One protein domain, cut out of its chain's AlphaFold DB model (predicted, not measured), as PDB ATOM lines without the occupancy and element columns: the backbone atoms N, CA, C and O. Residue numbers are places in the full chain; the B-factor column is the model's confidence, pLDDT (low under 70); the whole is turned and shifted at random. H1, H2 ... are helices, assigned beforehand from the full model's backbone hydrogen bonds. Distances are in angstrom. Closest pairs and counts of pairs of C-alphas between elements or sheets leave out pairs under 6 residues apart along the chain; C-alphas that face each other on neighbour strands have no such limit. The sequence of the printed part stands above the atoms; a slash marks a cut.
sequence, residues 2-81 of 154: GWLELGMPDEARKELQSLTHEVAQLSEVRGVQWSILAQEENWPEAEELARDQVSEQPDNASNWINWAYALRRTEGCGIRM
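What this domain is: This is residues 2 to 81 of the 154 residues of an uncharacterized protein of Opitutae bacterium TMED102 (UniProt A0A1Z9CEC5). Three helices, H4, H5 and H6, form an up-and-down bundle, each running against the one before it, with their centres at the corners of a triangle. H2 packs on H4 on the side away from H5 and H6, with the short H1 and H3 near H4 as well; residues 72 to 81, which hold no named element, follow H6 toward the opposite end of the long axis. The printed part has 80 residues with six named helices, H1 to H6 in chain order, and no named strand, and its class is all helix. It is compact, with a radius of gyration of the C-alphas of 12.6 A, and spans 37 by 26 by 18 A.

How they stand to each other: H1, residues 3 to 6, and H2, residues 9 to 17, touch only at the corner by their link; their closest C-alphas, of Trp 3 and Ala 12, are 5.4 A apart. H2 touches H4, residues 27 to 39, with the C-alphas of Pro 9 and Ile 36 closest at 5.5 A; they run opposite ways at a shallow tilt of 34 degrees, only just short of steep. H1 is close to H4 but not clearly touching, its Leu 4 and Ile 36 C-alphas 7.3 A apart. H3, residues 21 to 24, is also close to H4 but not clearly touching, with the C-alphas of Ala 24 and Arg 30 closest at 6.7 A. H4 and H5, residues 43 to 56, form a helical hairpin. They touch, closest at the C-alphas of Leu 37 and Ala 46, 5.5 A, and run opposite ways at a shallow tilt of 20 degrees. H5 and H6, residues 61 to 71, form a second helical hairpin. They touch through 21 pairs of C-alphas within 8 A, closest at Ala 50 and Trp 67, 4.8 A, at a shallow tilt of 32 degrees. H4 and H6 run the same way, close but not clearly touching, with the C-alphas of Ala 38 and Ala 70 closest at 7.5 A. H2 is apart from H5 and H6. In H2, H4, H5 and H6 every O i to N i+4 pair is within hydrogen-bond range; H1 and H3 are too short for such a pair.

Where its parts are: H1, residues 3 to 6, begins at C-alpha 3, (-16.598, 17.828, 0.768). H2, residues 9 to 17, is 12.3 A long from first to last C-alpha, and H3 takes residues 21 to 24. H4, residues 27 to 39, measures 18.4 A and begins at C-alpha 27, (-33.371, 15.886, 6.845). H5, residues 43 to 56, is the longest helix by residues and measures 19.8 A. H6, residues 61 to 71, measures 15.5 A and ends at C-alpha 71, (-25.055, 0.874, 17.172).

The domain as a whole: The two C-alphas farthest apart, of Ser 18 and Arg 80, are 37.8 A from each other. The printed part has no cut, and the five links between its helices are tight. The mean pLDDT of the printed part is 92.2, no printed residue is under 70, and H1 has a mean of 79.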
ATOM      1  N   GLY A   2     -19.528  17.007  -3.145       77.75
ATOM      2  CA  GLY A   2     -19.426  17.712  -1.859       77.75
ATOM      3  C   GLY A   2     -18.150  17.329  -1.102       77.75
ATOM      4  O   GLY A   2     -17.470  16.380  -1.485       77.75
ATOM      5  N   TRP A   3     -17.830  18.035  -0.014       79.38
ATOM      6  CA  TRP A   3     -16.598  17.828   0.768       79.38
ATOM      7  C   TRP A   3     -16.417  16.397   1.296       79.38
ATOM      8  O   TRP A   3     -15.308  15.870   1.292       79.38
ATOM      9  N   LEU A   4     -17.507  15.722   1.664       77.62
ATOM     10  CA  LEU A   4     -17.461  14.334   2.137       77.62
ATOM     11  C   LEU A   4     -16.990  13.339   1.073       77.62
ATOM     12  O   LEU A   4     -16.293  12.385   1.401       77.62
ATOM     13  N   GLU A   5     -17.325  13.567  -0.199       76.25
ATOM     14  CA  GLU A   5     -16.860  12.721  -1.309       76.25
ATOM     15  C   GLU A   5     -15.363  12.935  -1.599       76.25
ATOM     16  O   GLU A   5     -14.736  12.107  -2.255       76.25
ATOM     17  N   LEU A   6     -14.788  14.035  -1.098       81.12
ATOM     18  CA  LEU A   6     -13.366  14.372  -1.194       81.12
ATOM     19  C   LEU A   6     -12.567  13.951   0.053       81.12
ATOM     20  O   LEU A   6     -11.367  14.213   0.107       81.12
ATOM     21  N   GLY A   7     -13.205  13.315   1.043       79.50
ATOM     22  CA  GLY A   7     -12.561  12.939   2.307       79.50
ATOM     23  C   GLY A   7     -12.213  14.141   3.189       79.50
ATOM     24  O   GLY A   7     -11.200  14.119   3.883       79.50
ATOM     25  N   MET A   8     -13.024  15.201   3.124       83.12
ATOM     26  CA  MET A   8     -12.805  16.482   3.804       83.12
ATOM     27  C   MET A   8     -13.926  16.765   4.831       83.12
ATOM     28  O   MET A   8     -14.781  17.628   4.599       83.12
ATOM     29  N   PRO A   9     -13.992  16.015   5.952       83.12
ATOM     30  CA  PRO A   9     -15.059  16.165   6.949       83.12
ATOM     31  C   PRO A   9     -15.004  17.509   7.692       83.12
ATOM     32  O   PRO A   9     -16.053  18.073   8.006       83.12
ATOM     33  N   ASP A  10     -13.813  18.082   7.897       84.12
ATOM     34  CA  ASP A  10     -13.638  19.379   8.563       84.12
ATOM     35  C   ASP A  10     -14.265  20.532   7.767       84.12
ATOM     36  O   ASP A  10     -14.895  21.432   8.329       84.12
ATOM     37  N   GLU A  11     -14.103  20.527   6.445       85.56
ATOM     38  CA  GLU A  11     -14.702  21.513   5.551       85.56
ATOM     39  C   GLU A  11     -16.218  21.361   5.490       85.56
ATOM     40  O   GLU A  11     -16.930  22.362   5.599       85.56
ATOM     41  N   ALA A  12     -16.714  20.119   5.425       85.12
ATOM     42  CA  ALA A  12     -18.142  19.842   5.528       85.12
ATOM     43  C   ALA A  12     -18.714  20.398   6.845       85.12
ATOM     44  O   ALA A  12     -19.730  21.093   6.850       85.12
ATOM     45  N   ARG A  13     -18.023  20.167   7.968       84.69
ATOM     46  CA  ARG A  13     -18.425  20.647   9.295       84.69
ATOM     47  C   ARG A  13     -18.457  22.172   9.381       84.69
ATOM     48  O   ARG A  13     -19.420  22.721   9.914       84.69
ATOM     49  N   LYS A  14     -17.443  22.863   8.850       86.88
ATOM     50  CA  LYS A  14     -17.404  24.339   8.814       86.88
ATOM     51  C   LYS A  14     -18.573  24.917   8.023       86.88
ATOM     52  O   LYS A  14     -19.180  25.891   8.463       86.88
ATOM     53  N   GLU A  15     -18.903  24.316   6.881       85.31
ATOM     54  CA  GLU A  15     -20.047  24.739   6.072       85.31
ATOM     55  C   GLU A  15     -21.359  24.562   6.848       85.31
ATOM     56  O   GLU A  15     -22.151  25.500   6.944       85.31
ATOM     57  N   LEU A  16     -21.535  23.419   7.514       85.50
ATOM     58  CA  LEU A  16     -22.715  23.157   8.338       85.50
ATOM     59  C   LEU A  16     -22.864  24.108   9.531       85.50
ATOM     60  O   LEU A  16     -23.978  24.512   9.854       85.50
ATOM     61  N   GLN A  17     -21.763  24.499  10.173       86.25
ATOM     62  CA  GLN A  17     -21.780  25.447  11.295       86.25
ATOM     63  C   GLN A  17     -22.234  26.856  10.892       86.25
ATOM     64  O   GLN A  17     -22.633  27.636  11.754       86.25
ATOM     65  N   SER A  18     -22.180  27.192   9.600       88.25
ATOM     66  CA  SER A  18     -22.648  28.484   9.086       88.25
ATOM     67  C   SER A  18     -24.162  28.540   8.848       88.25
ATOM     68  O   SER A  18     -24.704  29.615   8.584       88.25
ATOM     69  N   LEU A  19     -24.851  27.397   8.943       88.50
ATOM     70  CA  LEU A  19     -26.281  27.292   8.681       88.50
ATOM     71  C   LEU A  19     -27.109  27.826   9.854       88.50
ATOM     72  O   LEU A  19     -26.772  27.671  11.028       88.50
ATOM     73  N   THR A  20     -28.255  28.420   9.529       89.75
ATOM     74  CA  THR A  20     -29.292  28.759  10.511       89.75
ATOM     75  C   THR A  20     -29.867  27.498  11.152       89.75
ATOM     76  O   THR A  20     -29.891  26.443  10.516       89.75
ATOM     77  N   HIS A  21     -30.429  27.623  12.357       85.38
ATOM     78  CA  HIS A  21     -31.042  26.495  13.055       85.38
ATOM     79  C   HIS A  21     -32.129  25.800  12.218       85.38
ATOM     80  O   HIS A  21     -32.123  24.577  12.156       85.38
ATOM     81  N   GLU A  22     -33.000  26.538  11.510       87.81
ATOM     82  CA  GLU A  22     -34.050  25.908  10.692       87.81
ATOM     83  C   GLU A  22     -33.472  25.034   9.570       87.81
ATOM     84  O   GLU A  22     -33.957  23.934   9.320       87.81
ATOM     85  N   VAL A  23     -32.405  25.500   8.920       88.38
ATOM     86  CA  VAL A  23     -31.732  24.761   7.842       88.38
ATOM     87  C   VAL A  23     -30.959  23.566   8.399       88.38
ATOM     88  O   VAL A  23     -30.979  22.495   7.803       88.38
ATOM     89  N   ALA A  24     -30.328  23.714   9.567       86.56
ATOM     90  CA  ALA A  24     -29.611  22.630  10.235       86.56
ATOM     91  C   ALA A  24     -30.517  21.449  10.629       86.56
ATOM     92  O   ALA A  24     -30.016  20.340  10.794       86.56
ATOM     93  N   GLN A  25     -31.827  21.679  10.765       86.50
ATOM     94  CA  GLN A  25     -32.818  20.650  11.094       86.50
ATOM     95  C   GLN A  25     -33.395  19.923   9.870       86.50
ATOM     96  O   GLN A  25     -34.108  18.933  10.037       86.50
ATOM     97  N   LEU A  26     -33.091  20.370   8.645       88.06
ATOM     98  CA  LEU A  26     -33.535  19.684   7.428       88.06
ATOM     99  C   LEU A  26     -32.941  18.272   7.349       88.06
ATOM    100  O   LEU A  26     -31.772  18.054   7.681       88.06
ATOM    101  N   SER A  27     -33.736  17.308   6.878       85.69
ATOM    102  CA  SER A  27     -33.371  15.886   6.845       85.69
ATOM    103  C   SER A  27     -32.085  15.624   6.067       85.69
ATOM    104  O   SER A  27     -31.241  14.846   6.509       85.69
ATOM    105  N   GLU A  28     -31.904  16.306   4.937       85.50
ATOM    106  CA  GLU A  28     -30.716  16.200   4.093       85.50
ATOM    107  C   GLU A  28     -29.473  16.695   4.834       85.50
ATOM    108  O   GLU A  28     -28.425  16.051   4.804       85.50
ATOM    109  N   VAL A  29     -29.602  17.810   5.555       90.12
ATOM    110  CA  VAL A  29     -28.508  18.412   6.321       90.12
ATOM    111  C   VAL A  29     -28.117  17.522   7.497       90.12
ATOM    112  O   VAL A  29     -26.931  17.268   7.706       90.12
ATOM    113  N   ARG A  30     -29.096  16.968   8.217       92.06
ATOM    114  CA  ARG A  30     -28.842  15.996   9.290       92.06
ATOM    115  C   ARG A  30     -28.242  14.687   8.762       92.06
ATOM    116  O   ARG A  30     -27.396  14.099   9.426       92.06
ATOM    117  N   GLY A  31     -28.590  14.263   7.545       91.75
ATOM    118  CA  GLY A  31     -27.928  13.142   6.865       91.75
ATOM    119  C   GLY A  31     -26.437  13.396   6.591       91.75
ATOM    120  O   GLY A  31     -25.602  12.508   6.786       91.75
ATOM    121  N   VAL A  32     -26.080  14.627   6.204       92.00
ATOM    122  CA  VAL A  32     -24.674  15.051   6.065       92.00
ATOM    123  C   VAL A  32     -23.980  15.102   7.429       92.00
ATOM    124  O   VAL A  32     -22.861  14.608   7.544       92.00
ATOM    125  N   GLN A  33     -24.634  15.630   8.471       93.56
ATOM    126  CA  GLN A  33     -24.101  15.628   9.844       93.56
ATOM    127  C   GLN A  33     -23.774  14.212  10.321       93.56
ATOM    128  O   GLN A  33     -22.673  13.975  10.814       93.56
ATOM    129  N   TRP A  34     -24.691  13.265  10.117       96.44
ATOM    130  CA  TRP A  34     -24.457  11.864  10.459       96.44
ATOM    131  C   TRP A  34     -23.257  11.292   9.699       96.44
ATOM    132  O   TRP A  34     -22.404  10.633  10.287       96.44
ATOM    133  N   SER A  35     -23.146  11.600   8.405       94.81
ATOM    134  CA  SER A  35     -22.037  11.123   7.572       94.81
ATOM    135  C   SER A  35     -20.680  11.680   8.018       94.81
ATOM    136  O   SER A  35     -19.690  10.956   7.960       94.81
ATOM    137  N   ILE A  36     -20.622  12.931   8.497       93.94
ATOM    138  CA  ILE A  36     -19.412  13.503   9.115       93.94
ATOM    139  C   ILE A  36     -19.042  12.709  10.372       93.94
ATOM    140  O   ILE A  36     -17.910  12.250  10.482       93.94
ATOM    141  N   LEU A  37     -19.998  12.503  11.287       95.88
ATOM    142  CA  LEU A  37     -19.760  11.759  12.531       95.88
ATOM    143  C   LEU A  37     -19.282  10.329  12.250       95.88
ATOM    144  O   LEU A  37     -18.341   9.861  12.882       95.88
ATOM    145  N   ALA A  38     -19.874   9.657  11.262       95.44
ATOM    146  CA  ALA A  38     -19.463   8.319  10.852       95.44
ATOM    147  C   ALA A  38     -18.050   8.284  10.237       95.44
ATOM    148  O   ALA A  38     -17.319   7.324  10.465       95.44
ATOM    149  N   GLN A  39     -17.648   9.306   9.471       93.31
ATOM    150  CA  GLN A  39     -16.285   9.403   8.923       93.31
ATOM    151  C   GLN A  39     -15.234   9.698   9.996       93.31
ATOM    152  O   GLN A  39     -14.110   9.218   9.899       93.31
ATOM    153  N   GLU A  40     -15.594  10.476  11.013       94.12
ATOM    154  CA  GLU A  40     -14.746  10.753  12.177       94.12
ATOM    155  C   GLU A  40     -14.757   9.610  13.206       94.12
ATOM    156  O   GLU A  40     -14.100   9.708  14.239       94.12
ATOM    157  N   GLU A  41     -15.516   8.540  12.942       95.94
ATOM    158  CA  GLU A  41     -15.744   7.421  13.859       95.94
ATOM    159  C   GLU A  41     -16.317   7.848  15.222       95.94
ATOM    160  O   GLU A  41     -16.169   7.148  16.226       95.94
ATOM    161  N   ASN A  42     -17.023   8.982  15.265       97.06
ATOM    162  CA  ASN A  42     -17.703   9.448  16.464       97.06
ATOM    163  C   ASN A  42     -19.054   8.733  16.641       97.06
ATOM    164  O   ASN A  42     -20.131   9.303  16.441       97.06
ATOM    165  N   TRP A  43     -18.981   7.433  16.935       97.88
ATOM    166  CA  TRP A  43     -20.129   6.525  16.969       97.88
ATOM    167  C   TRP A  43     -21.202   6.855  18.012       97.88
ATOM    168  O   TRP A  43     -22.373   6.717  17.654       97.88
ATOM    169  N   PRO A  44     -20.886   7.299  19.248       97.75
ATOM    170  CA  PRO A  44     -21.923   7.643  20.221       97.75
ATOM    171  C   PRO A  44     -22.835   8.773  19.717       97.75
ATOM    172  O   PRO A  44     -24.054   8.626  19.709       97.75
ATOM    173  N   GLU A  45     -22.264   9.852  19.188       97.69
ATOM    174  CA  GLU A  45     -23.019  10.975  18.631       97.69
ATOM    175  C   GLU A  45     -23.718  10.612  17.312       97.69
ATOM    176  O   GLU A  45     -24.821  11.089  17.040       97.69
ATOM    177  N   ALA A  46     -23.109   9.755  16.482       98.12
ATOM    178  CA  ALA A  46     -23.752   9.244  15.270       98.12
ATOM    179  C   ALA A  46     -24.976   8.367  15.595       98.12
ATOM    180  O   ALA A  46     -25.979   8.417  14.878       98.12
ATOM    181  N   GLU A  47     -24.898   7.561  16.658       98.19
ATOM    182  CA  GLU A  47     -26.009   6.746  17.158       98.19
ATOM    183  C   GLU A  47     -27.141   7.632  17.663       98.19
ATOM    184  O   GLU A  47     -28.272   7.462  17.209       98.19
ATOM    185  N   GLU A  48     -26.831   8.607  18.519       97.88
ATOM    186  CA  GLU A  48     -27.820   9.528  19.080       97.88
ATOM    187  C   GLU A  48     -28.556  10.295  17.976       97.88
ATOM    188  O   GLU A  48     -29.788  10.296  17.936       97.88
ATOM    189  N   LEU A  49     -27.815  10.864  17.018       97.38
ATOM    190  CA  LEU A  49     -28.410  11.587  15.898       97.38
ATOM    191  C   LEU A  49     -29.326  10.688  15.058       97.38
ATOM    192  O   LEU A  49     -30.442  11.093  14.730       97.38
ATOM    193  N   ALA A  50     -28.879   9.478  14.707       97.81
ATOM    194  CA  ALA A  50     -29.672   8.569  13.883       97.81
ATOM    195  C   ALA A  50     -30.918   8.051  14.616       97.81
ATOM    196  O   ALA A  50     -31.985   7.947  14.008       97.81
ATOM    197  N   ARG A  51     -30.815   7.785  15.923       97.75
ATOM    198  CA  ARG A  51     -31.953   7.422  16.776       97.75
ATOM    199  C   ARG A  51     -33.010   8.521  16.783       97.75
ATOM    200  O   ARG A  51     -34.191   8.240  16.571       97.75
ATOM    201  N   ASP A  52     -32.595   9.768  16.979       97.12
ATOM    202  CA  ASP A  52     -33.506  10.913  16.976       97.12
ATOM    203  C   ASP A  52     -34.161  11.084  15.595       97.12
ATOM    204  O   ASP A  52     -35.376  11.250  15.488       97.12
ATOM    205  N   GLN A  53     -33.388  10.917  14.517       96.31
ATOM    206  CA  GLN A  53     -33.914  10.927  13.150       96.31
ATOM    207  C   GLN A  53     -34.934   9.804  12.887       96.31
ATOM    208  O   GLN A  53     -35.898  10.026  12.151       96.31
ATOM    209  N   VAL A  54     -34.762   8.610  13.463       97.56
ATOM    210  CA  VAL A  54     -35.754   7.521  13.384       97.56
ATOM    211  C   VAL A  54     -37.023   7.866  14.167       97.56
ATOM    212  O   VAL A  54     -38.122   7.618  13.673       97.56
ATOM    213  N   SER A  55     -36.885   8.458  15.356       96.75
ATOM    214  CA  SER A  55     -38.017   8.898  16.184       96.75
ATOM    215  C   SER A  55     -38.879   9.941  15.464       96.75
ATOM    216  O   SER A  55     -40.107   9.864  15.468       96.75
ATOM    217  N   GLU A  56     -38.238  10.896  14.792       95.12
ATOM    218  CA  GLU A  56     -38.923  11.974  14.078       95.12
ATOM    219  C   GLU A  56     -39.443  11.556  12.697       95.12
ATOM    220  O   GLU A  56     -40.510  11.999  12.267       95.12
ATOM    221  N   GLN A  57     -38.682  10.728  11.976       94.25
ATOM    222  CA  GLN A  57     -38.966  10.308  10.600       94.25
ATOM    223  C   GLN A  57     -38.887   8.780  10.475       94.25
ATOM    224  O   GLN A  57     -37.998   8.243   9.802       94.25
ATOM    225  N   PRO A  58     -39.847   8.060  11.083       95.94
ATOM    226  CA  PRO A  58     -39.860   6.599  11.127       95.94
ATOM    227  C   PRO A  58     -39.982   5.927   9.752       95.94
ATOM    228  O   PRO A  58     -39.671   4.738   9.640       95.94
ATOM    229  N   ASP A  59     -40.413   6.663   8.726       95.56
ATOM    230  CA  ASP A  59     -40.609   6.198   7.346       95.56
ATOM    231  C   ASP A  59     -39.401   6.477   6.429       95.56
ATOM    232  O   ASP A  59     -39.495   6.348   5.207       95.56
ATOM    233  N   ASN A  60     -38.249   6.844   6.994       95.25
ATOM    234  CA  ASN A  60     -37.005   7.016   6.252       95.25
ATOM    235  C   ASN A  60     -36.046   5.844   6.518       95.25
ATOM    236  O   ASN A  60     -35.454   5.740   7.592       95.25
ATOM    237  N   ALA A  61     -35.866   4.972   5.523       96.88
ATOM    238  CA  ALA A  61     -35.026   3.779   5.638       96.88
ATOM    239  C   ALA A  61     -33.554   4.094   5.956       96.88
ATOM    240  O   ALA A  61     -32.915   3.350   6.703       96.88
ATOM    241  N   SER A  62     -33.015   5.202   5.435       95.88
ATOM    242  CA  SER A  62     -31.625   5.599   5.675       95.88
ATOM    243  C   SER A  62     -31.363   5.881   7.152       95.88
ATOM    244  O   SER A  62     -30.300   5.517   7.642       95.88
ATOM    245  N   ASN A  63     -32.335   6.437   7.882       96.88
ATOM    246  CA  ASN A  63     -32.188   6.701   9.316       96.88
ATOM    247  C   ASN A  63     -32.024   5.392  10.108       96.88
ATOM    248  O   ASN A  63     -31.140   5.292  10.954       96.88
ATOM    249  N   TRP A  64     -32.804   4.355   9.779       98.50
ATOM    250  CA  TRP A  64     -32.689   3.027  10.401       98.50
ATOM    251  C   TRP A  64     -31.358   2.342  10.081       98.50
ATOM    252  O   TRP A  64     -30.720   1.775  10.969       98.50
ATOM    253  N   ILE A  65     -30.922   2.414   8.819       98.31
ATOM    254  CA  ILE A  65     -29.637   1.860   8.370       98.31
ATOM    255  C   ILE A  65     -28.478   2.534   9.110       98.31
ATOM    256  O   ILE A  65     -27.611   1.848   9.650       98.31
ATOM    257  N   ASN A  66     -28.493   3.863   9.170       98.19
ATOM    258  CA  ASN A  66     -27.498   4.671   9.865       98.19
ATOM    259  C   ASN A  66     -27.468   4.364  11.366       98.19
ATOM    260  O   ASN A  66     -26.391   4.190  11.941       98.19
ATOM    261  N   TRP A  67     -28.638   4.221  11.991       98.56
ATOM    262  CA  TRP A  67     -28.737   3.907  13.413       98.56
ATOM    263  C   TRP A  67     -28.126   2.545  13.739       98.56
ATOM    264  O   TRP A  67     -27.233   2.456  14.581       98.56
ATOM    265  N   ALA A  68     -28.506   1.495  13.009       98.56
ATOM    266  CA  ALA A  68     -27.922   0.168  13.184       98.56
ATOM    267  C   ALA A  68     -26.411   0.147  12.896       98.56
ATOM    268  O   ALA A  68     -25.633  -0.489  13.615       98.56
ATOM    269  N   TYR A  69     -25.970   0.882  11.873       97.88
ATOM    270  CA  TYR A  69     -24.556   0.990  11.529       97.88
ATOM    271  C   TYR A  69     -23.723   1.616  12.658       97.88
ATOM    272  O   TYR A  69     -22.622   1.122  12.935       97.88
ATOM    273  N   ALA A  70     -24.253   2.652  13.318       98.25
ATOM    274  CA  ALA A  70     -23.636   3.289  14.478       98.25
ATOM    275  C   ALA A  70     -23.702   2.393  15.728       98.25
ATOM    276  O   ALA A  70     -22.669   2.143  16.342       98.25
ATOM    277  N   LEU A  71     -24.864   1.795  16.036       98.31
ATOM    278  CA  LEU A  71     -25.055   0.874  17.172       98.31
ATOM    279  C   LEU A  71     -24.050  -0.277  17.193       98.31
ATOM    280  O   LEU A  71     -23.591  -0.693  18.254       98.31
ATOM    281  N   ARG A  72     -23.688  -0.807  16.023       97.25
ATOM    282  CA  ARG A  72     -22.685  -1.872  15.924       97.25
ATOM    283  C   ARG A  72     -21.300  -1.434  16.430       97.25
ATOM    284  O   ARG A  72     -20.512  -2.300  16.808       97.25
ATOM    285  N   ARG A  73     -20.985  -0.138  16.378       96.56
ATOM    286  CA  ARG A  73     -19.646   0.432  16.610       96.56
ATOM    287  C   ARG A  73     -19.540   1.274  17.882       96.56
ATOM    288  O   ARG A  73     -18.429   1.499  18.348       96.56
ATOM    289  N   THR A  74     -20.662   1.697  18.457       97.12
ATOM    290  CA  THR A  74     -20.700   2.394  19.746       97.12
ATOM    291  C   THR A  74     -20.288   1.464  20.890       97.12
ATOM    292  O   THR A  74     -20.777   0.338  21.006       97.12
ATOM    293  N   GLU A  75     -19.392   1.936  21.759       93.56
ATOM    294  CA  GLU A  75     -18.972   1.203  22.956       93.56
ATOM    295  C   GLU A  75     -20.169   0.930  23.884       93.56
ATOM    296  O   GLU A  75     -21.003   1.799  24.122       93.56
ATOM    297  N   GLY A  76     -20.273  -0.297  24.401       92.06
ATOM    298  CA  GLY A  76     -21.398  -0.722  25.241       92.06
ATOM    299  C   GLY A  76     -22.671  -1.105  24.473       92.06
ATOM    300  O   GLY A  76     -23.574  -1.685  25.073       92.06
ATOM    301  N   CYS A  77     -22.726  -0.851  23.162       93.19
ATOM    302  CA  CYS A  77     -23.732  -1.412  22.260       93.19
ATOM    303  C   CYS A  77     -23.211  -2.720  21.627       93.19
ATOM    304  O   CYS A  77     -22.479  -3.485  22.261       93.19
ATOM    305  N   GLY A  78     -23.594  -3.021  20.381       95.75
ATOM    306  CA  GLY A  78     -23.060  -4.176  19.667       95.75
ATOM    307  C   GLY A  78     -23.918  -4.671  18.511       95.75
ATOM    308  O   GLY A  78     -25.015  -4.186  18.233       95.75
ATOM    309  N   ILE A  79     -23.399  -5.694  17.833       97.50
ATOM    310  CA  ILE A  79     -23.982  -6.221  16.596       97.50
ATOM    311  C   ILE A  79     -25.388  -6.808  16.772       97.50
ATOM    312  O   ILE A  79     -26.210  -6.673  15.871       97.50
ATOM    313  N   ARG A  80     -25.700  -7.387  17.941       98.06
ATOM    314  CA  ARG A  80     -27.052  -7.888  18.229       98.06
ATOM    315  C   ARG A  80     -28.074  -6.752  18.262       98.06
ATOM    316  O   ARG A  80     -29.102  -6.865  17.614       98.06
ATOM    317  N   MET A  81     -27.758  -5.640  18.928       98.50
ATOM    318  CA  MET A  81     -28.646  -4.470  18.976       98.50
ATOM    319  C   MET A  81     -28.853  -3.858  17.587       98.50
ATOM    320  O   MET A  81     -29.968  -3.474  17.239       98.50
TER     321      MET A  81